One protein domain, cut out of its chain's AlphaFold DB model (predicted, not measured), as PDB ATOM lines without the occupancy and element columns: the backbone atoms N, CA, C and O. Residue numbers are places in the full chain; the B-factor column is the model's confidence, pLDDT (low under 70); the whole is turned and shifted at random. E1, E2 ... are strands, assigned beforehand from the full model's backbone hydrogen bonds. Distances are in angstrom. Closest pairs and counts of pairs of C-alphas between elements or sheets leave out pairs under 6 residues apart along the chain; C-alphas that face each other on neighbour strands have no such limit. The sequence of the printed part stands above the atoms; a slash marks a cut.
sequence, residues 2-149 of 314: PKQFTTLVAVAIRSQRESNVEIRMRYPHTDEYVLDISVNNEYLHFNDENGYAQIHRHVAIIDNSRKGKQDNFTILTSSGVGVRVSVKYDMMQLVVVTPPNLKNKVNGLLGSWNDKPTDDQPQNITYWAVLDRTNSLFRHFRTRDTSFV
ATOM      1  N   PRO A   2     231.499 219.035 248.573       45.47
ATOM      2  CA  PRO A   2     230.888 219.148 249.895       45.47
ATOM      3  C   PRO A   2     231.959 218.830 250.935       45.47
ATOM      4  O   PRO A   2     232.585 217.770 250.878       45.47
ATOM      5  N   LYS A   3     232.235 219.779 251.827       59.97
ATOM      6  CA  LYS A   3     233.218 219.550 252.875       59.97
ATOM      7  C   LYS A   3     232.574 218.670 253.946       59.97
ATOM      8  O   LYS A   3     231.476 218.964 254.415       59.97
ATOM      9  N   GLN A   4     233.212 217.549 254.266       59.06
ATOM     10  CA  GLN A   4     232.730 216.627 255.289       59.06
ATOM     11  C   GLN A   4     233.161 217.140 256.662       59.06
ATOM     12  O   GLN A   4     234.327 217.468 256.865       59.06
ATOM     13  N   PHE A   5     232.226 217.191 257.605       66.38
ATOM     14  CA  PHE A   5     232.501 217.557 258.988       66.38
ATOM     15  C   PHE A   5     231.881 216.534 259.933       66.38
ATOM     16  O   PHE A   5     230.921 215.842 259.589       66.38
ATOM     17  N   THR A   6     232.460 216.416 261.124       73.44
ATOM     18  CA  THR A   6     231.973 215.503 262.161       73.44
ATOM     19  C   THR A   6     231.264 216.305 263.233       73.44
ATOM     20  O   THR A   6     231.763 217.336 263.670       73.44
ATOM     21  N   THR A   7     230.116 215.813 263.681       79.19
ATOM     22  CA  THR A   7     229.407 216.363 264.833       79.19
ATOM     23  C   THR A   7     228.986 215.234 265.765       79.19
ATOM     24  O   THR A   7     228.761 214.099 265.332       79.19
ATOM     25  N   LEU A   8     228.909 215.535 267.058       86.44
ATOM     26  CA  LEU A   8     228.383 214.612 268.052       86.44
ATOM     27  C   LEU A   8     226.862 214.541 267.881       86.44
ATOM     28  O   LEU A   8     226.183 215.558 267.961       86.44
ATOM     29  N   VAL A   9     226.320 213.347 267.639       87.94
ATOM     30  CA  VAL A   9     224.870 213.150 267.415       87.94
ATOM     31  C   VAL A   9     224.213 212.224 268.427       87.94
ATOM     32  O   VAL A   9     222.988 212.211 268.549       87.94
ATOM     33  N   ALA A  10     225.012 211.430 269.130       90.81
ATOM     34  CA  ALA A  10     224.533 210.495 270.127       90.81
ATOM     35  C   ALA A  10     225.633 210.176 271.140       90.81
ATOM     36  O   ALA A  10     226.822 210.192 270.814       90.81
ATOM     37  N   VAL A  11     225.218 209.844 272.356       93.31
ATOM     38  CA  VAL A  11     226.073 209.412 273.460       93.31
ATOM     39  C   VAL A  11     225.452 208.162 274.068       93.31
ATOM     40  O   VAL A  11     224.254 208.138 274.341       93.31
ATOM     41  N   ALA A  12     226.265 207.134 274.300       92.94
ATOM     42  CA  ALA A  12     225.859 205.954 275.049       92.94
ATOM     43  C   ALA A  12     226.720 205.806 276.306       92.94
ATOM     44  O   ALA A  12     227.935 206.002 276.270       92.94
ATOM     45  N   ILE A  13     226.079 205.465 277.419       93.69
ATOM     46  CA  ILE A  13     226.682 205.360 278.747       93.69
ATOM     47  C   ILE A  13     226.319 203.987 279.299       93.69
ATOM     48  O   ILE A  13     225.153 203.604 279.282       93.69
ATOM     49  N   ARG A  14     227.302 203.252 279.823       91.50
ATOM     50  CA  ARG A  14     227.067 201.976 280.507       91.50
ATOM     51  C   ARG A  14     227.542 202.037 281.947       91.50
ATOM     52  O   ARG A  14     228.710 202.330 282.192       91.50
ATOM     53  N   SER A  15     226.663 201.671 282.875       91.38
ATOM     54  CA  SER A  15     226.967 201.522 284.300       91.38
ATOM     55  C   SER A  15     226.847 200.051 284.719       91.38
ATOM     56  O   SER A  15     225.869 199.389 284.374       91.38
ATOM     57  N   GLN A  16     227.865 199.519 285.411       85.62
ATOM     58  CA  GLN A  16     227.908 198.160 285.995       85.62
ATOM     59  C   GLN A  16     227.469 196.999 285.066       85.62
ATOM     60  O   GLN A  16     226.988 195.976 285.532       85.62
ATOM     61  N   ARG A  17     227.637 197.133 283.739       79.31
ATOM     62  CA  ARG A  17     227.190 196.187 282.681       79.31
ATOM     63  C   ARG A  17     225.678 195.963 282.537       79.31
ATOM     64  O   ARG A  17     225.280 195.365 281.544       79.31
ATOM     65  N   GLU A  18     224.860 196.456 283.457       79.44
ATOM     66  CA  GLU A  18     223.413 196.204 283.473       79.44
ATOM     67  C   GLU A  18     222.577 197.379 282.957       79.44
ATOM     68  O   GLU A  18     221.431 197.181 282.553       79.44
ATOM     69  N   SER A  19     223.137 198.590 282.956       88.19
ATOM     70  CA  SER A  19     222.378 199.806 282.658       88.19
ATOM     71  C   SER A  19     223.018 200.553 281.505       88.19
ATOM     72  O   SER A  19     224.068 201.177 281.669       88.19
ATOM     73  N   ASN A  20     222.383 200.463 280.338       91.75
ATOM     74  CA  ASN A  20     222.787 201.141 279.115       91.75
ATOM     75  C   ASN A  20     221.845 202.314 278.864       91.75
ATOM     76  O   ASN A  20     220.664 202.111 278.591       91.75
ATOM     77  N   VAL A  21     222.372 203.527 278.957       94.81
ATOM     78  CA  VAL A  21     221.659 204.753 278.609       94.81
ATOM     79  C   VAL A  21     222.111 205.179 277.224       94.81
ATOM     80  O   VAL A  21     223.309 205.295 276.978       94.81
ATOM     81  N   GLU A  22     221.171 205.441 276.330       94.81
ATOM     82  CA  GLU A  22     221.443 206.010 275.015       94.81
ATOM     83  C   GLU A  22     220.703 207.338 274.877       94.81
ATOM     84  O   GLU A  22     219.497 207.392 275.111       94.81
ATOM     85  N   ILE A  23     221.425 208.392 274.490       95.00
ATOM     86  CA  ILE A  23     220.889 209.731 274.233       95.00
ATOM     87  C   ILE A  23     221.245 210.135 272.816       95.00
ATOM     88  O   ILE A  23     222.390 209.975 272.389       95.00
ATOM     89  N   ARG A  24     220.280 210.680 272.082       92.25
ATOM     90  CA  ARG A  24     220.424 210.967 270.658       92.25
ATOM     91  C   ARG A  24     219.724 212.260 270.282       92.25
ATOM     92  O   ARG A  24     218.636 212.529 270.769       92.25
ATOM     93  N   MET A  25     220.325 213.029 269.378       90.06
ATOM     94  CA  MET A  25     219.626 214.137 268.727       90.06
ATOM     95  C   MET A  25     218.490 213.602 267.860       90.06
ATOM     96  O   MET A  25     218.709 212.755 266.987       90.06
ATOM     97  N   ARG A  26     217.282 214.109 268.094       86.88
ATOM     98  CA  ARG A  26     216.112 213.769 267.293       86.88
ATOM     99  C   ARG A  26     216.232 214.399 265.903       86.88
ATOM    100  O   ARG A  26     216.666 215.539 265.755       86.88
ATOM    101  N   TYR A  27     215.852 213.639 264.878       75.31
ATOM    102  CA  TYR A  27     215.764 214.130 263.505       75.31
ATOM    103  C   TYR A  27     214.391 213.774 262.913       75.31
ATOM    104  O   TYR A  27     214.011 212.604 263.000       75.31
ATOM    105  N   PRO A  28     213.665 214.717 262.282       72.75
ATOM    106  CA  PRO A  28     214.014 216.129 262.088       72.75
ATOM    107  C   PRO A  28     214.068 216.906 263.413       72.75
ATOM    108  O   PRO A  28     213.436 216.511 264.390       72.75
ATOM    109  N   HIS A  29     214.854 217.986 263.445       70.25
ATOM    110  CA  HIS A  29     214.933 218.850 264.621       70.25
ATOM    111  C   HIS A  29     213.583 219.538 264.820       70.25
ATOM    112  O   HIS A  29     213.091 220.222 263.924       70.25
ATOM    113  N   THR A  30     212.993 219.336 265.989       73.69
ATOM    114  CA  THR A  30     211.794 220.032 266.450       73.69
ATOM    115  C   THR A  30     212.176 220.957 267.600       73.69
ATOM    116  O   THR A  30     213.109 220.665 268.349       73.69
ATOM    117  N   ASP A  31     211.466 222.077 267.756       72.81
ATOM    118  CA  ASP A  31     211.692 222.994 268.887       72.81
ATOM    119  C   ASP A  31     211.331 222.354 270.241       72.81
ATOM    120  O   ASP A  31     211.812 222.777 271.298       72.81
ATOM    121  N   GLU A  32     210.514 221.305 270.197       79.69
ATOM    122  CA  GLU A  32     210.159 220.438 271.314       79.69
ATOM    123  C   GLU A  32     210.924 219.117 271.223       79.69
ATOM    124  O   GLU A  32     211.184 218.624 270.128       79.69
ATOM    125  N   TYR A  33     211.235 218.504 272.362       82.31
ATOM    126  CA  TYR A  33     211.823 217.161 272.420       82.31
ATOM    127  C   TYR A  33     213.084 216.957 271.553       82.31
ATOM    128  O   TYR A  33     213.140 216.070 270.699       82.31
ATOM    129  N   VAL A  34     214.103 217.790 271.775       90.62
ATOM    130  CA  VAL A  34     215.333 217.828 270.959       90.62
ATOM    131  C   VAL A  34     216.162 216.542 271.088       90.62
ATOM    132  O   VAL A  34     216.831 216.128 270.136       90.62
ATOM    133  N   LEU A  35     216.142 215.909 272.263       93.81
ATOM    134  CA  LEU A  35     216.877 214.684 272.553       93.81
ATOM    135  C   LEU A  35     215.928 213.522 272.851       93.81
ATOM    136  O   LEU A  35     215.057 213.621 273.710       93.81
ATOM    137  N   ASP A  36     216.182 212.387 272.203       92.25
ATOM    138  CA  ASP A  36     215.643 211.094 272.607       92.25
ATOM    139  C   ASP A  36     216.562 210.457 273.642       92.25
ATOM    140  O   ASP A  36     217.786 210.490 273.500       92.25
ATOM    141  N   ILE A  37     215.973 209.821 274.650       94.12
ATOM    142  CA  ILE A  37     216.704 209.076 275.669       94.12
ATOM    143  C   ILE A  37     216.048 207.724 275.912       94.12
ATOM    144  O   ILE A  37     214.823 207.604 275.967       94.12
ATOM    145  N   SER A  38     216.874 206.693 276.052       93.62
ATOM    146  CA  SER A  38     216.430 205.349 276.401       93.62
ATOM    147  C   SER A  38     217.344 204.700 277.430       93.62
ATOM    148  O   SER A  38     218.542 204.987 277.473       93.62
ATOM    149  N   VAL A  39     216.771 203.818 278.244       92.50
ATOM    150  CA  VAL A  39     217.484 202.965 279.198       92.50
ATOM    151  C   VAL A  39     217.170 201.520 278.854       92.50
ATOM    152  O   VAL A  39     216.007 201.144 278.772       92.50
ATOM    153  N   ASN A  40     218.197 200.702 278.620       90.12
ATOM    154  CA  ASN A  40     218.053 199.284 278.276       90.12
ATOM    155  C   ASN A  40     217.061 199.036 277.124       90.12
ATOM    156  O   ASN A  40     216.301 198.073 277.137       90.12
ATOM    157  N   ASN A  41     217.125 199.894 276.099       86.94
ATOM    158  CA  ASN A  41     216.268 199.887 274.910       86.94
ATOM    159  C   ASN A  41     214.810 200.338 275.132       86.94
ATOM    160  O   ASN A  41     214.009 200.248 274.201       86.94
ATOM    161  N   GLU A  42     214.464 200.862 276.303       90.00
ATOM    162  CA  GLU A  42     213.159 201.467 276.576       90.00
ATOM    163  C   GLU A  42     213.273 202.995 276.565       90.00
ATOM    164  O   GLU A  42     214.108 203.559 277.271       90.00
ATOM    165  N   TYR A  43     212.470 203.672 275.739       91.50
ATOM    166  CA  TYR A  43     212.457 205.135 275.687       91.50
ATOM    167  C   TYR A  43     211.859 205.717 276.965       91.50
ATOM    168  O   TYR A  43     210.822 205.254 277.438       91.50
ATOM    169  N   LEU A  44     212.495 206.756 277.503       91.00
ATOM    170  CA  LEU A  44     211.958 207.484 278.646       91.00
ATOM    171  C   LEU A  44     211.187 208.712 278.173       91.00
ATOM    172  O   LEU A  44     211.615 209.436 277.275       91.00
ATOM    173  N   HIS A  45     210.073 208.983 278.846       88.94
ATOM    174  CA  HIS A  45     209.259 210.169 278.621       88.94
ATOM    175  C   HIS A  45     209.209 211.004 279.898       88.94
ATOM    176  O   HIS A  45     208.737 210.520 280.923       88.94
ATOM    177  N   PHE A  46     209.667 212.253 279.826       88.56
ATOM    178  CA  PHE A  46     209.587 213.230 280.915       88.56
ATOM    179  C   PHE A  46     208.447 214.210 280.630       88.56
ATOM    180  O   PHE A  46     208.466 214.923 279.622       88.56
ATOM    181  N   ASN A  47     207.434 214.192 281.489       85.00
ATOM    182  CA  ASN A  47     206.232 215.023 281.438       85.00
ATOM    183  C   ASN A  47     205.698 215.204 282.874       85.00
ATOM    184  O   ASN A  47     206.322 214.745 283.830       85.00
ATOM    185  N   ASP A  48     204.549 215.861 283.036       80.19
ATOM    186  CA  ASP A  48     203.967 216.079 284.370       80.19
ATOM    187  C   ASP A  48     203.594 214.770 285.092       80.19
ATOM    188  O   ASP A  48     203.556 214.746 286.318       80.19
ATOM    189  N   GLU A  49     203.352 213.681 284.354       76.31
ATOM    190  CA  GLU A  49     202.964 212.378 284.911       76.31
ATOM    191  C   GLU A  49     204.172 211.555 285.382       76.31
ATOM    192  O   GLU A  49     204.141 210.946 286.448       76.31
ATOM    193  N   ASN A  50     205.249 211.544 284.596       76.12
ATOM    194  CA  ASN A  50     206.447 210.733 284.838       76.12
ATOM    195  C   ASN A  50     207.540 211.487 285.609       76.12
ATOM    196  O   ASN A  50     208.580 210.911 285.937       76.12
ATOM    197  N   GLY A  51     207.316 212.776 285.872       80.19
ATOM    198  CA  GLY A  51     208.270 213.662 286.519       80.19
ATOM    199  C   GLY A  51     209.436 214.061 285.615       80.19
ATOM    200  O   GLY A  51     209.584 213.620 284.474       80.19
ATOM    201  N   TYR A  52     210.294 214.922 286.158       86.81
ATOM    202  CA  TYR A  52     211.478 215.452 285.471       86.81
ATOM    203  C   TYR A  52     212.719 214.599 285.694       86.81
ATOM    204  O   TYR A  52     213.810 214.974 285.282       86.81
ATOM    205  N   ALA A  53     212.584 213.456 286.357       89.19
ATOM    206  CA  ALA A  53     213.704 212.581 286.612       89.19
ATOM    207  C   ALA A  53     213.241 211.187 287.033       89.19
ATOM    208  O   ALA A  53     212.187 211.016 287.641       89.19
ATOM    209  N   GLN A  54     214.032 210.187 286.662       90.06
ATOM    210  CA  GLN A  54     213.694 208.777 286.793       90.06
ATOM    211  C   GLN A  54     214.916 208.004 287.277       90.06
ATOM    212  O   GLN A  54     216.005 208.112 286.704       90.06
ATOM    213  N   ILE A  55     214.730 207.223 288.340       91.44
ATOM    214  CA  ILE A  55     215.760 206.348 288.895       91.44
ATOM    215  C   ILE A  55     215.614 204.970 288.260       91.44
ATOM    216  O   ILE A  55     214.553 204.345 288.334       91.44
ATOM    217  N   HIS A  56     216.702 204.511 287.659       91.31
ATOM    218  CA  HIS A  56     216.879 203.142 287.218       91.31
ATOM    219  C   HIS A  56     218.030 202.517 288.006       91.31
ATOM    220  O   HIS A  56     218.892 203.210 288.556       91.31
ATOM    221  N   ARG A  57     218.085 201.190 288.025       89.94
ATOM    222  CA  ARG A  57     219.218 200.474 288.612       89.94
ATOM    223  C   ARG A  57     220.550 201.034 288.094       89.94
ATOM    224  O   ARG A  57     220.741 201.174 286.887       89.94
ATOM    225  N   HIS A  58     221.473 201.371 288.990       92.00
ATOM    226  CA  HIS A  58     222.799 201.935 288.702       92.00
ATOM    227  C   HIS A  58     222.870 203.301 287.990       92.00
ATOM    228  O   HIS A  58     223.994 203.782 287.778       92.00
ATOM    229  N   VAL A  59     221.744 203.907 287.585       93.56
ATOM    230  CA  VAL A  59     221.707 205.210 286.897       93.56
ATOM    231  C   VAL A  59     220.463 206.030 287.255       93.56
ATOM    232  O   VAL A  59     219.341 205.545 287.177       93.56
ATOM    233  N   ALA A  60     220.630 207.310 287.572       92.88
ATOM    234  CA  ALA A  60     219.529 208.271 287.636       92.88
ATOM    235  C   ALA A  60     219.593 209.209 286.434       92.88
ATOM    236  O   ALA A  60     220.668 209.699 286.085       92.88
ATOM    237  N   ILE A  61     218.441 209.472 285.823       94.19
ATOM    238  CA  ILE A  61     218.295 210.372 284.683       94.19
ATOM    239  C   ILE A  61     217.486 211.580 285.133       94.19
ATOM    240  O   ILE A  61     216.394 211.418 285.667       94.19
ATOM    241  N   ILE A  62     218.007 212.780 284.891       93.25
ATOM    242  CA  ILE A  62     217.390 214.053 285.265       93.25
ATOM    243  C   ILE A  62     217.251 214.925 284.019       93.25
ATOM    244  O   ILE A  62     218.253 215.295 283.400       93.25
ATOM    245  N   ASP A  63     216.023 215.298 283.688       93.94
ATOM    246  CA  ASP A  63     215.704 216.328 282.709       93.94
ATOM    247  C   ASP A  63     215.888 217.719 283.335       93.94
ATOM    248  O   ASP A  63     215.141 218.149 284.209       93.94
ATOM    249  N   ASN A  64     216.921 218.427 282.882       92.38
ATOM    250  CA  ASN A  64     217.253 219.793 283.291       92.38
ATOM    251  C   ASN A  64     216.792 220.820 282.240       92.38
ATOM    252  O   ASN A  64     217.317 221.940 282.174       92.38
ATOM    253  N   SER A  65     215.894 220.416 281.345       91.62
ATOM    254  CA  SER A  65     215.393 221.244 280.254       91.62
ATOM    255  C   SER A  65     214.241 222.128 280.716       91.62
ATOM    256  O   SER A  65     213.613 221.911 281.752       91.62
ATOM    257  N   ARG A  66     213.904 223.131 279.901       85.31
ATOM    258  CA  ARG A  66     212.590 223.776 280.024       85.31
ATOM    259  C   ARG A  66     211.510 222.748 279.676       85.31
ATOM    260  O   ARG A  66     211.730 221.917 278.795       85.31
ATOM    261  N   LYS A  67     210.356 222.827 280.347       81.88
ATOM    262  CA  LYS A  67     209.225 221.913 280.138       81.88
ATOM    263  C   LYS A  67     208.922 221.745 278.641       81.88
ATOM    264  O   LYS A  67     208.811 222.738 277.929       81.88
ATOM    265  N   GLY A  68     208.845 220.493 278.184       80.62
ATOM    266  CA  GLY A  68     208.581 220.120 276.785       80.62
ATOM    267  C   GLY A  68     209.793 220.147 275.843       80.62
ATOM    268  O   GLY A  68     209.709 219.633 274.733       80.62
ATOM    269  N   LYS A  69     210.946 220.691 276.260       89.12
ATOM    270  CA  LYS A  69     212.098 220.844 275.357       89.12
ATOM    271  C   LYS A  69     213.003 219.613 275.284       89.12
ATOM    272  O   LYS A  69     213.481 219.303 274.198       89.12
ATOM    273  N   GLN A  70     213.247 218.940 276.413       92.19
ATOM    274  CA  GLN A  70     214.162 217.788 276.526       92.19
ATOM    275  C   GLN A  70     215.470 217.988 275.726       92.19
ATOM    276  O   GLN A  70     215.794 217.226 274.823       92.19
ATOM    277  N   ASP A  71     216.204 219.067 276.013       94.19
ATOM    278  CA  ASP A  71     217.479 219.430 275.380       94.19
ATOM    279  C   ASP A  71     218.674 219.346 276.341       94.19
ATOM    280  O   ASP A  71     219.778 219.754 275.982       94.19
ATOM    281  N   ASN A  72     218.473 218.872 277.571       95.44
ATOM    282  CA  ASN A  72     219.479 218.873 278.626       95.44
ATOM    283  C   ASN A  72     219.218 217.762 279.649       95.44
ATOM    284  O   ASN A  72     218.432 217.932 280.579       95.44
ATOM    285  N   PHE A  73     219.934 216.649 279.521       96.56
ATOM    286  CA  PHE A  73     219.862 215.526 280.448       96.56
ATOM    287  C   PHE A  73     221.132 215.406 281.285       96.56
ATOM    288  O   PHE A  73     222.245 215.521 280.770       96.56
ATOM    289  N   THR A  74     220.961 215.113 282.572       95.62
ATOM    290  CA  THR A  74     222.041 214.718 283.482       95.62
ATOM    291  C   THR A  74     221.833 213.271 283.902       95.62
ATOM    292  O   THR A  74     220.740 212.884 284.299       95.62
ATOM    293  N   ILE A  75     222.894 212.480 283.821       95.50
ATOM    294  CA  ILE A  75     222.939 211.060 284.123       95.50
ATOM    295  C   ILE A  75     223.926 210.889 285.264       95.50
ATOM    296  O   ILE A  75     225.108 211.199 285.122       95.50
ATOM    297  N   LEU A  76     223.442 210.413 286.402       93.88
ATOM    298  CA  LEU A  76     224.265 210.098 287.563       93.88
ATOM    299  C   LEU A  76     224.422 208.589 287.631       93.88
ATOM    300  O   LEU A  76     223.433 207.865 287.640       93.88
ATOM    301  N   THR A  77     225.657 208.108 287.654       93.19
ATOM    302  CA  THR A  77     225.954 206.672 287.724       93.19
ATOM    303  C   THR A  77     226.224 206.240 289.164       93.19
ATOM    304  O   THR A  77     226.647 207.043 289.999       93.19
ATOM    305  N   SER A  78     226.058 204.951 289.457       90.25
ATOM    306  CA  SER A  78     226.405 204.368 290.762       90.25
ATOM    307  C   SER A  78     227.896 204.446 291.113       90.25
ATOM    308  O   SER A  78     228.246 204.351 292.284       90.25
ATOM    309  N   SER A  79     228.789 204.671 290.139       88.75
ATOM    310  CA  SER A  79     230.210 204.959 290.395       88.75
ATOM    311  C   SER A  79     230.480 206.422 290.779       88.75
ATOM    312  O   SER A  79     231.630 206.791 291.014       88.75
ATOM    313  N   GLY A  80     229.437 207.257 290.826       88.62
ATOM    314  CA  GLY A  80     229.511 208.684 291.130       88.62
ATOM    315  C   GLY A  80     229.893 209.563 289.938       88.62
ATOM    316  O   GLY A  80     229.994 210.776 290.096       88.62
ATOM    317  N   VAL A  81     230.092 208.990 288.744       91.81
ATOM    318  CA  VAL A  81     230.327 209.774 287.522       91.81
ATOM    319  C   VAL A  81     229.023 210.449 287.115       91.81
ATOM    320  O   VAL A  81     228.000 209.775 286.955       91.81
ATOM    321  N   GLY A  82     229.075 211.767 286.940       93.06
ATOM    322  CA  GLY A  82     228.005 212.562 286.355       93.06
ATOM    323  C   GLY A  82     228.284 212.832 284.882       93.06
ATOM    324  O   GLY A  82     229.359 213.310 284.524       93.06
ATOM    325  N   VAL A  83     227.315 212.550 284.021       95.75
ATOM    326  CA  VAL A  83     227.381 212.838 282.589       95.75
ATOM    327  C   VAL A  83     226.241 213.779 282.244       95.75
ATOM    328  O   VAL A  83     225.093 213.475 282.533       95.75
ATOM    329  N   ARG A  84     226.530 214.915 281.618       95.81
ATOM    330  CA  ARG A  84     225.513 215.822 281.088       95.81
ATOM    331  C   ARG A  84     225.575 215.817 279.571       95.81
ATOM    332  O   ARG A  84     226.627 216.105 278.999       95.81
ATOM    333  N   VAL A  85     224.442 215.527 278.943       96.81
ATOM    334  CA  VAL A  85     224.259 215.589 277.492       96.81
ATOM    335  C   VAL A  85     223.222 216.659 277.201       96.81
ATOM    336  O   VAL A  85     222.086 216.572 277.662       96.81
ATOM    337  N   SER A  86     223.614 217.692 276.463       95.25
ATOM    338  CA  SER A  86     222.728 218.820 276.178       95.25
ATOM    339  C   SER A  86     222.942 219.381 274.787       95.25
ATOM    340  O   SER A  86     224.067 219.363 274.303       95.25
ATOM    341  N   VAL A  87     221.913 219.959 274.180       92.94
ATOM    342  CA  VAL A  87     222.030 220.692 272.918       92.94
ATOM    343  C   VAL A  87     222.047 222.189 273.201       92.94
ATOM    344  O   VAL A  87     221.149 222.735 273.848       92.94
ATOM    345  N   LYS A  88     223.096 222.868 272.734       90.81
ATOM    346  CA  LYS A  88     223.228 224.330 272.780       90.81
ATOM    347  C   LYS A  88     223.778 224.804 271.449       90.81
ATOM    348  O   LYS A  88     224.723 224.204 270.951       90.81
ATOM    349  N   TYR A  89     223.210 225.883 270.912       89.69
ATOM    350  CA  TYR A  89     223.590 226.410 269.596       89.69
ATOM    351  C   TYR A  89     223.566 225.306 268.518       89.69
ATOM    352  O   TYR A  89     224.532 225.139 267.788       89.69
ATOM    353  N   ASP A  90     222.521 224.470 268.517       85.56
ATOM    354  CA  ASP A  90     222.339 223.324 267.606       85.56
ATOM    355  C   ASP A  90     223.477 222.288 267.591       85.56
ATOM    356  O   ASP A  90     223.577 221.452 266.696       85.56
ATOM    357  N   MET A  91     224.330 222.308 268.615       87.81
ATOM    358  CA  MET A  91     225.410 221.350 268.800       87.81
ATOM    359  C   MET A  91     225.168 220.545 270.073       87.81
ATOM    360  O   MET A  91     224.931 221.104 271.151       87.81
ATOM    361  N   MET A  92     225.249 219.218 269.961       92.00
ATOM    362  CA  MET A  92     225.261 218.349 271.132       92.00
ATOM    363  C   MET A  92     226.585 218.517 271.877       92.00
ATOM    364  O   MET A  92     227.670 218.442 271.305       92.00
ATOM    365  N   GLN A  93     226.474 218.714 273.182       92.19
ATOM    366  CA  GLN A  93     227.571 218.842 274.120       92.19
ATOM    367  C   GLN A  93     227.580 217.654 275.068       92.19
ATOM    368  O   GLN A  93     226.529 217.206 275.534       92.19
ATOM    369  N   LEU A  94     228.787 217.227 275.415       93.94
ATOM    370  CA  LEU A  94     229.051 216.242 276.447       93.94
ATOM    371  C   LEU A  94     229.903 216.892 277.537       93.94
ATOM    372  O   LEU A  94     230.978 217.417 277.258       93.94
ATOM    373  N   VAL A  95     229.435 216.833 278.779       92.88
ATOM    374  CA  VAL A  95     230.236 217.173 279.960       92.88
ATOM    375  C   VAL A  95     230.285 215.948 280.858       92.88
ATOM    376  O   VAL A  95     229.243 215.409 281.221       92.88
ATOM    377  N   VAL A  96     231.489 215.515 281.223       92.88
ATOM    378  CA  VAL A  96     231.710 214.395 282.142       92.88
ATOM    379  C   VAL A  96     232.400 214.932 283.387       92.88
ATOM    380  O   VAL A  96     233.398 215.641 283.289       92.88
ATOM    381  N   VAL A  97     231.856 214.605 284.554       90.75
ATOM    382  CA  VAL A  97     232.409 214.965 285.859       90.75
ATOM    383  C   VAL A  97     232.678 213.682 286.629       90.75
ATOM    384  O   VAL A  97     231.775 212.869 286.841       90.75
ATOM    385  N   THR A  98     233.927 213.493 287.044       90.00
ATOM    386  CA  THR A  98     234.389 212.289 287.735       90.00
ATOM    387  C   THR A  98     234.696 212.577 289.205       90.00
ATOM    388  O   THR A  98     235.312 213.599 289.519       90.00
ATOM    389  N   PRO A  99     234.302 211.691 290.133       89.50
ATOM    390  CA  PRO A  99     234.625 211.850 291.543       89.50
ATOM    391  C   PRO A  99     236.113 211.531 291.821       89.50
ATOM    392  O   PRO A  99     236.698 210.690 291.131       89.50
ATOM    393  N   PRO A 100     236.752 212.163 292.831       88.00
ATOM    394  CA  PRO A 100     238.197 212.049 293.092       88.00
ATOM    395  C   PRO A 100     238.740 210.624 293.271       88.00
ATOM    396  O   PRO A 100     239.901 210.358 292.966       88.00
ATOM    397  N   ASN A 101     237.914 209.680 293.724       87.81
ATOM    398  CA  ASN A 101     238.282 208.270 293.900       87.81
ATOM    399  C   ASN A 101     238.603 207.535 292.580       87.81
ATOM    400  O   ASN A 101     239.159 206.430 292.630       87.81
ATOM    401  N   LEU A 102     238.260 208.127 291.427       91.25
ATOM    402  CA  LEU A 102     238.582 207.624 290.087       91.25
ATOM    403  C   LEU A 102     239.860 208.228 289.481       91.25
ATOM    404  O   LEU A 102     240.220 207.878 288.357       91.25
ATOM    405  N   LYS A 103     240.566 209.104 290.201       92.31
ATOM    406  CA  LYS A 103     241.843 209.658 289.741       92.31
ATOM    407  C   LYS A 103     242.855 208.542 289.470       92.31
ATOM    408  O   LYS A 103     242.961 207.609 290.269       92.31
ATOM    409  N   ASN A 104     243.576 208.624 288.348       92.00
ATOM    410  CA  ASN A 104     244.462 207.569 287.826       92.00
ATOM    411  C   ASN A 104     243.776 206.219 287.509       92.00
ATOM    412  O   ASN A 104     244.455 205.199 287.391       92.00
ATOM    413  N   LYS A 105     242.438 206.167 287.416       91.75
ATOM    414  CA  LYS A 105     241.667 204.935 287.133       91.75
ATOM    415  C   LYS A 105     240.771 205.053 285.899       91.75
ATOM    416  O   LYS A 105     239.929 204.186 285.667       91.75
ATOM    417  N   VAL A 106     240.924 206.121 285.126       89.38
ATOM    418  CA  VAL A 106     240.188 206.366 283.882       89.38
ATOM    419  C   VAL A 106     241.174 206.389 282.724       89.38
ATOM    420  O   VAL A 106     242.344 206.667 282.933       89.38
ATOM    421  N   ASN A 107     240.713 206.054 281.523       83.94
ATOM    422  CA  ASN A 107     241.479 206.145 280.282       83.94
ATOM    423  C   ASN A 107     240.493 206.350 279.123       83.94
ATOM    424  O   ASN A 107     239.381 205.814 279.162       83.94
ATOM    425  N   GLY A 108     240.890 207.074 278.078       80.12
ATOM    426  CA  GLY A 108     240.091 207.230 276.862       80.12
ATOM    427  C   GLY A 108     240.383 208.532 276.123       80.12
ATOM    428  O   GLY A 108     241.434 209.135 276.299       80.12
ATOM    429  N   LEU A 109     239.422 208.988 275.314       81.12
ATOM    430  CA  LEU A 109     239.535 210.238 274.542       81.12
ATOM    431  C   LEU A 109     239.598 211.502 275.414       81.12
ATOM    432  O   LEU A 109     239.966 212.560 274.921       81.12
ATOM    433  N   LEU A 110     239.216 211.391 276.688       85.12
ATOM    434  CA  LEU A 110     239.305 212.468 277.676       85.12
ATOM    435  C   LEU A 110     240.557 212.344 278.567       85.12
ATOM    436  O   LEU A 110     240.613 212.984 279.612       85.12
ATOM    437  N   GLY A 111     241.532 211.512 278.178       85.38
ATOM    438  CA  GLY A 111     242.780 211.322 278.914       85.38
ATOM    439  C   GLY A 111     242.711 210.272 280.026       85.38
ATOM    440  O   GLY A 111     241.773 209.468 280.094       85.38
ATOM    441  N   SER A 112     243.736 210.268 280.884       88.94
ATOM    442  CA  SER A 112     243.908 209.310 281.993       88.94
ATOM    443  C   SER A 112     243.658 209.903 283.392       88.94
ATOM    444  O   SER A 112     243.603 209.184 284.396       88.94
ATOM    445  N   TRP A 113     243.455 211.223 283.458       90.56
ATOM    446  CA  TRP A 113     243.239 211.999 284.684       90.56
ATOM    447  C   TRP A 113     244.293 211.723 285.770       90.56
ATOM    448  O   TRP A 113     243.991 211.303 286.894       90.56
ATOM    449  N   ASN A 114     245.550 211.971 285.405       91.38
ATOM    450  CA  ASN A 114     246.745 211.771 286.227       91.38
ATOM    451  C   ASN A 114     247.526 213.081 286.503       91.38
ATOM    452  O   ASN A 114     248.687 213.040 286.906       91.38
ATOM    453  N   ASP A 115     246.890 214.236 286.266       92.19
ATOM    454  CA  ASP A 115     247.467 215.593 286.302       92.19
ATOM    455  C   ASP A 115     248.624 215.851 285.312       92.19
ATOM    456  O   ASP A 115     249.352 216.836 285.461       92.19
ATOM    457  N   LYS A 116     248.806 215.005 284.291       90.56
ATOM    458  CA  LYS A 116     249.848 215.159 283.266       90.56
ATOM    459  C   LYS A 116     249.226 215.373 281.882       90.56
ATOM    460  O   LYS A 116     249.189 214.456 281.072       90.56
ATOM    461  N   PRO A 117     248.849 216.615 281.527       87.25
ATOM    462  CA  PRO A 117     248.180 216.891 280.250       87.25
ATOM    463  C   PRO A 117     249.010 216.509 279.011       87.25
ATOM    464  O   PRO A 117     248.472 216.371 277.918       87.25
ATOM    465  N   THR A 118     250.328 216.337 279.158       85.31
ATOM    466  CA  THR A 118     251.235 215.933 278.077       85.31
ATOM    467  C   THR A 118     251.068 214.477 277.634       85.31
ATOM    468  O   THR A 118     251.517 214.146 276.539       85.31
ATOM    469  N   ASP A 119     250.476 213.607 278.463       82.88
ATOM    470  CA  ASP A 119     250.230 212.194 278.129       82.88
ATOM    471  C   ASP A 119     248.755 211.871 277.824       82.88
ATOM    472  O   ASP A 119     248.443 210.757 277.405       82.88
ATOM    473  N   ASP A 120     247.866 212.864 277.933       79.75
ATOM    474  CA  ASP A 120     246.438 212.726 277.624       79.75
ATOM    475  C   ASP A 120     246.145 212.731 276.115       79.75
ATOM    476  O   ASP A 120     245.057 212.340 275.680       79.75
ATOM    477  N   GLN A 121     247.106 213.160 275.288       69.56
ATOM    478  CA  GLN A 121     246.982 213.026 273.844       69.56
ATOM    479  C   GLN A 121     247.213 211.561 273.466       69.56
ATOM    480  O   GLN A 121     248.261 211.012 273.810       69.56
ATOM    481  N   PRO A 122     246.302 210.909 272.723       60.66
ATOM    482  CA  PRO A 122     246.525 209.525 272.358       60.66
ATOM    483  C   PRO A 122     247.662 209.477 271.330       60.66
ATOM    484  O   PRO A 122     247.482 209.783 270.148       60.66
ATOM    485  N   GLN A 123     248.866 209.142 271.787       48.38
ATOM    486  CA  GLN A 123     250.005 208.901 270.913       48.38
ATOM    487  C   GLN A 123     249.692 207.620 270.126       48.38
ATOM    488  O   GLN A 123     249.550 206.556 270.718       48.38
ATOM    489  N   ASN A 124     249.533 207.735 268.803       44.41
ATOM    490  CA  ASN A 124     249.047 206.687 267.890       44.41
ATOM    491  C   ASN A 124     247.535 206.389 267.947       44.41
ATOM    492  O   ASN A 124     247.122 205.253 268.189       44.41
ATOM    493  N   ILE A 125     246.688 207.361 267.583       48.56
ATOM    494  CA  ILE A 125     245.327 207.061 267.091       48.56
ATOM    495  C   ILE A 125     245.433 206.464 265.673       48.56
ATOM    496  O   ILE A 125     245.030 207.080 264.690       48.56
ATOM    497  N   THR A 126     246.013 205.272 265.519       41.44
ATOM    498  CA  THR A 126     245.928 204.522 264.249       41.44
ATOM    499  C   THR A 126     244.542 203.923 264.038       41.44
ATOM    500  O   THR A 126     244.170 203.599 262.914       41.44
ATOM    501  N   TYR A 127     243.743 203.851 265.100       40.59
ATOM    502  CA  TYR A 127     242.360 203.431 265.050       40.59
ATOM    503  C   TYR A 127     241.560 204.406 265.903       40.59
ATOM    504  O   TYR A 127     241.660 204.414 267.129       40.59
ATOM    505  N   TRP A 128     240.713 205.210 265.262       49.81
ATOM    506  CA  TRP A 128     239.418 205.506 265.866       49.81
ATOM    507  C   TRP A 128     238.928 204.193 266.489       49.81
ATOM    508  O   TRP A 128     238.926 203.163 265.821       49.81
ATOM    509  N   ALA A 129     238.613 204.159 267.779       46.59
ATOM    510  CA  ALA A 129     238.065 202.951 268.377       46.59
ATOM    511  C   ALA A 129     236.623 202.784 267.868       46.59
ATOM    512  O   ALA A 129     235.659 203.069 268.572       46.59
ATOM    513  N   VAL A 130     236.452 202.369 266.609       50.84
ATOM    514  CA  VAL A 130     235.191 201.786 266.159       50.84
ATOM    515  C   VAL A 130     235.143 200.442 266.837       50.84
ATOM    516  O   VAL A 130     235.815 199.488 266.445       50.84
ATOM    517  N   LEU A 131     234.372 200.416 267.912       49.19
ATOM    518  CA  LEU A 131     233.959 199.183 268.541       49.19
ATOM    519  C   LEU A 131     233.362 198.278 267.456       49.19
ATOM    520  O   LEU A 131     232.555 198.722 266.633       49.19
ATOM    521  N   ASP A 132     233.771 197.012 267.457       51.97
ATOM    522  CA  ASP A 132     233.056 195.966 266.733       51.97
ATOM    523  C   ASP A 132     231.562 196.022 267.114       51.97
ATOM    524  O   ASP A 132     231.218 196.318 268.266       51.97
ATOM    525  N   ARG A 133     230.661 195.761 266.154       55.12
ATOM    526  CA  ARG A 133     229.197 195.866 266.344       55.12
ATOM    527  C   ARG A 133     228.715 195.053 267.544       55.12
ATOM    528  O   ARG A 133     227.750 195.446 268.188       55.12
ATOM    529  N   THR A 134     229.406 193.957 267.843       54.91
ATOM    530  CA  THR A 134     229.140 193.049 268.965       54.91
ATOM    531  C   THR A 134     229.292 193.704 270.344       54.91
ATOM    532  O   THR A 134     228.669 193.249 271.297       54.91
ATOM    533  N   ASN A 135     230.065 194.790 270.455       64.56
ATOM    534  CA  ASN A 135     230.388 195.459 271.721       64.56
ATOM    535  C   ASN A 135     229.816 196.879 271.843       64.56
ATOM    536  O   ASN A 135     230.084 197.569 272.830       64.56
ATOM    537  N   SER A 136     229.064 197.345 270.846       70.19
ATOM    538  CA  SER A 136     228.492 198.690 270.867       70.19
ATOM    539  C   SER A 136     227.258 198.762 271.761       70.19
ATOM    540  O   SER A 136     226.429 197.858 271.803       70.19
ATOM    541  N   LEU A 137     227.143 199.889 272.462       73.94
ATOM    542  CA  LEU A 137     226.031 200.196 273.355       73.94
ATOM    543  C   LEU A 137     224.829 200.810 272.624       73.94
ATOM    544  O   LEU A 137     223.753 200.897 273.203       73.94
ATOM    545  N   PHE A 138     225.011 201.259 271.380       78.06
ATOM    546  CA  PHE A 138     223.951 201.883 270.594       78.06
ATOM    547  C   PHE A 138     223.029 200.832 269.981       78.06
ATOM    548  O   PHE A 138     223.495 199.901 269.322       78.06
ATOM    549  N   ARG A 139     221.717 201.037 270.118       69.12
ATOM    550  CA  ARG A 139     220.693 200.161 269.534       69.12
ATOM    551  C   ARG A 139     220.558 200.353 268.024       69.12
ATOM    552  O   ARG A 139     220.430 199.386 267.278       69.12
ATOM    553  N   HIS A 140     220.574 201.604 267.569       63.47
ATOM    554  CA  HIS A 140     220.337 201.955 266.168       63.47
ATOM    555  C   HIS A 140     221.603 202.531 265.536       63.47
ATOM    556  O   HIS A 140     221.927 203.701 265.737       63.47
ATOM    557  N   PHE A 141     222.309 201.746 264.732       60.81
ATOM    558  CA  PHE A 141     223.455 202.254 263.981       60.81
ATOM    559  C   PHE A 141     222.976 203.048 262.765       60.81
ATOM    560  O   PHE A 141     222.182 202.539 261.974       60.81
ATOM    561  N   ARG A 142     223.506 204.262 262.554       56.72
ATOM    562  CA  ARG A 142     223.607 204.766 261.176       56.72
ATOM    563  C   ARG A 142     224.599 203.872 260.434       56.72
ATOM    564  O   ARG A 142     225.565 203.394 261.032       56.72
ATOM    565  N   THR A 143     224.336 203.614 259.156       55.19
ATOM    566  CA  THR A 143     225.221 202.831 258.285       55.19
ATOM    567  C   THR A 143     226.663 203.298 258.443       55.19
ATOM    568  O   THR A 143     226.932 204.496 258.375       55.19
ATOM    569  N   ARG A 144     227.573 202.348 258.693       54.75
ATOM    570  CA  ARG A 144     229.004 202.608 258.858       54.75
ATOM    571  C   ARG A 144     229.523 203.265 257.585       54.75
ATOM    572  O   ARG A 144     229.630 202.591 256.564       54.75
ATOM    573  N   ASP A 145     229.861 204.544 257.658       54.84
ATOM    574  CA  ASP A 145     230.621 205.186 256.597       54.84
ATOM    575  C   ASP A 145     232.101 204.841 256.793       54.84
ATOM    576  O   ASP A 145     232.808 205.442 257.600       54.84
ATOM    577  N   THR A 146     232.557 203.797 256.103       56.75
ATOM    578  CA  THR A 146     233.970 203.397 256.108       56.75
ATOM    579  C   THR A 146     234.845 204.331 255.277       56.75
ATOM    580  O   THR A 146     236.059 204.153 255.281       56.75
ATOM    581  N   SER A 147     234.258 205.295 254.559       53.16
ATOM    582  CA  SER A 147     235.006 206.304 253.807       53.16
ATOM    583  C   SER A 147     235.463 207.478 254.675       53.16
ATOM    584  O   SER A 147     236.249 208.300 254.208       53.16
ATOM    585  N   PHE A 148     235.029 207.543 255.944       52.72
ATOM    586  CA  PHE A 148     235.492 208.564 256.874       52.72
ATOM    587  C   PHE A 148     236.986 208.393 257.168       52.72
ATOM    588  O   PHE A 148     237.410 207.550 257.963       52.72
ATOM    589  N   VAL A 149     237.788 209.240 256.535       55.88
ATOM    590  CA  VAL A 149     239.174 209.477 256.913       55.88
ATOM    591  C   VAL A 149     239.143 210.623 257.914       55.88
ATOM    592  O   VAL A 149     238.776 211.743 257.559       55.88
TER     593      VAL A 149
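What this domain is: This is residues 2 to 149 of the 314 residues of the protein "VWFD domain-containing protein" of Octopus bimaculoides (UniProt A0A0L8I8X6). With little regular structure, this is a small sandwich: the sheet E1-E2-E3 faces the sheet E4-E5-E6-E7-E8, and residues 98 to 149 loop out past edge strand E8 and back. Of 148 printed residues, 47 are in the eight named strands, E1 to E8 in chain order; the class is all strand. Both sheets are meanders, each strand the antiparallel neighbour of the one before. The whole is compact, with a radius of gyration of the C-alphas of 16.5 A and spans of 49 by 46 by 32 A.

Where its parts are: E1, residues 10 to 15, begins at C-alpha 10 (224.533, 210.495, 270.127). E2 is residues 19 to 25, 20.2 A long; E3 is 35 to 39, E4 53 to 56, E5 59 to 63, E6 72 to 77 and E7 82 to 88. E8, residues 91 to 97, 19.5 A long, ends at C-alpha 97 (232.409, 214.965, 285.859).

How they stand to each other: In the hairpin E1 and E2, N 13 and O 21 are within hydrogen-bond range at 2.8 A. The closest C-alphas of E2 and E7, Ile 23 and Val 85, are 7.5 A apart.

The domain as a whole: The printed part has no cut; the link E3 to E4 is long. Residues 2 to 5, 121 to 135 and 139 to 149 have pLDDT under 70.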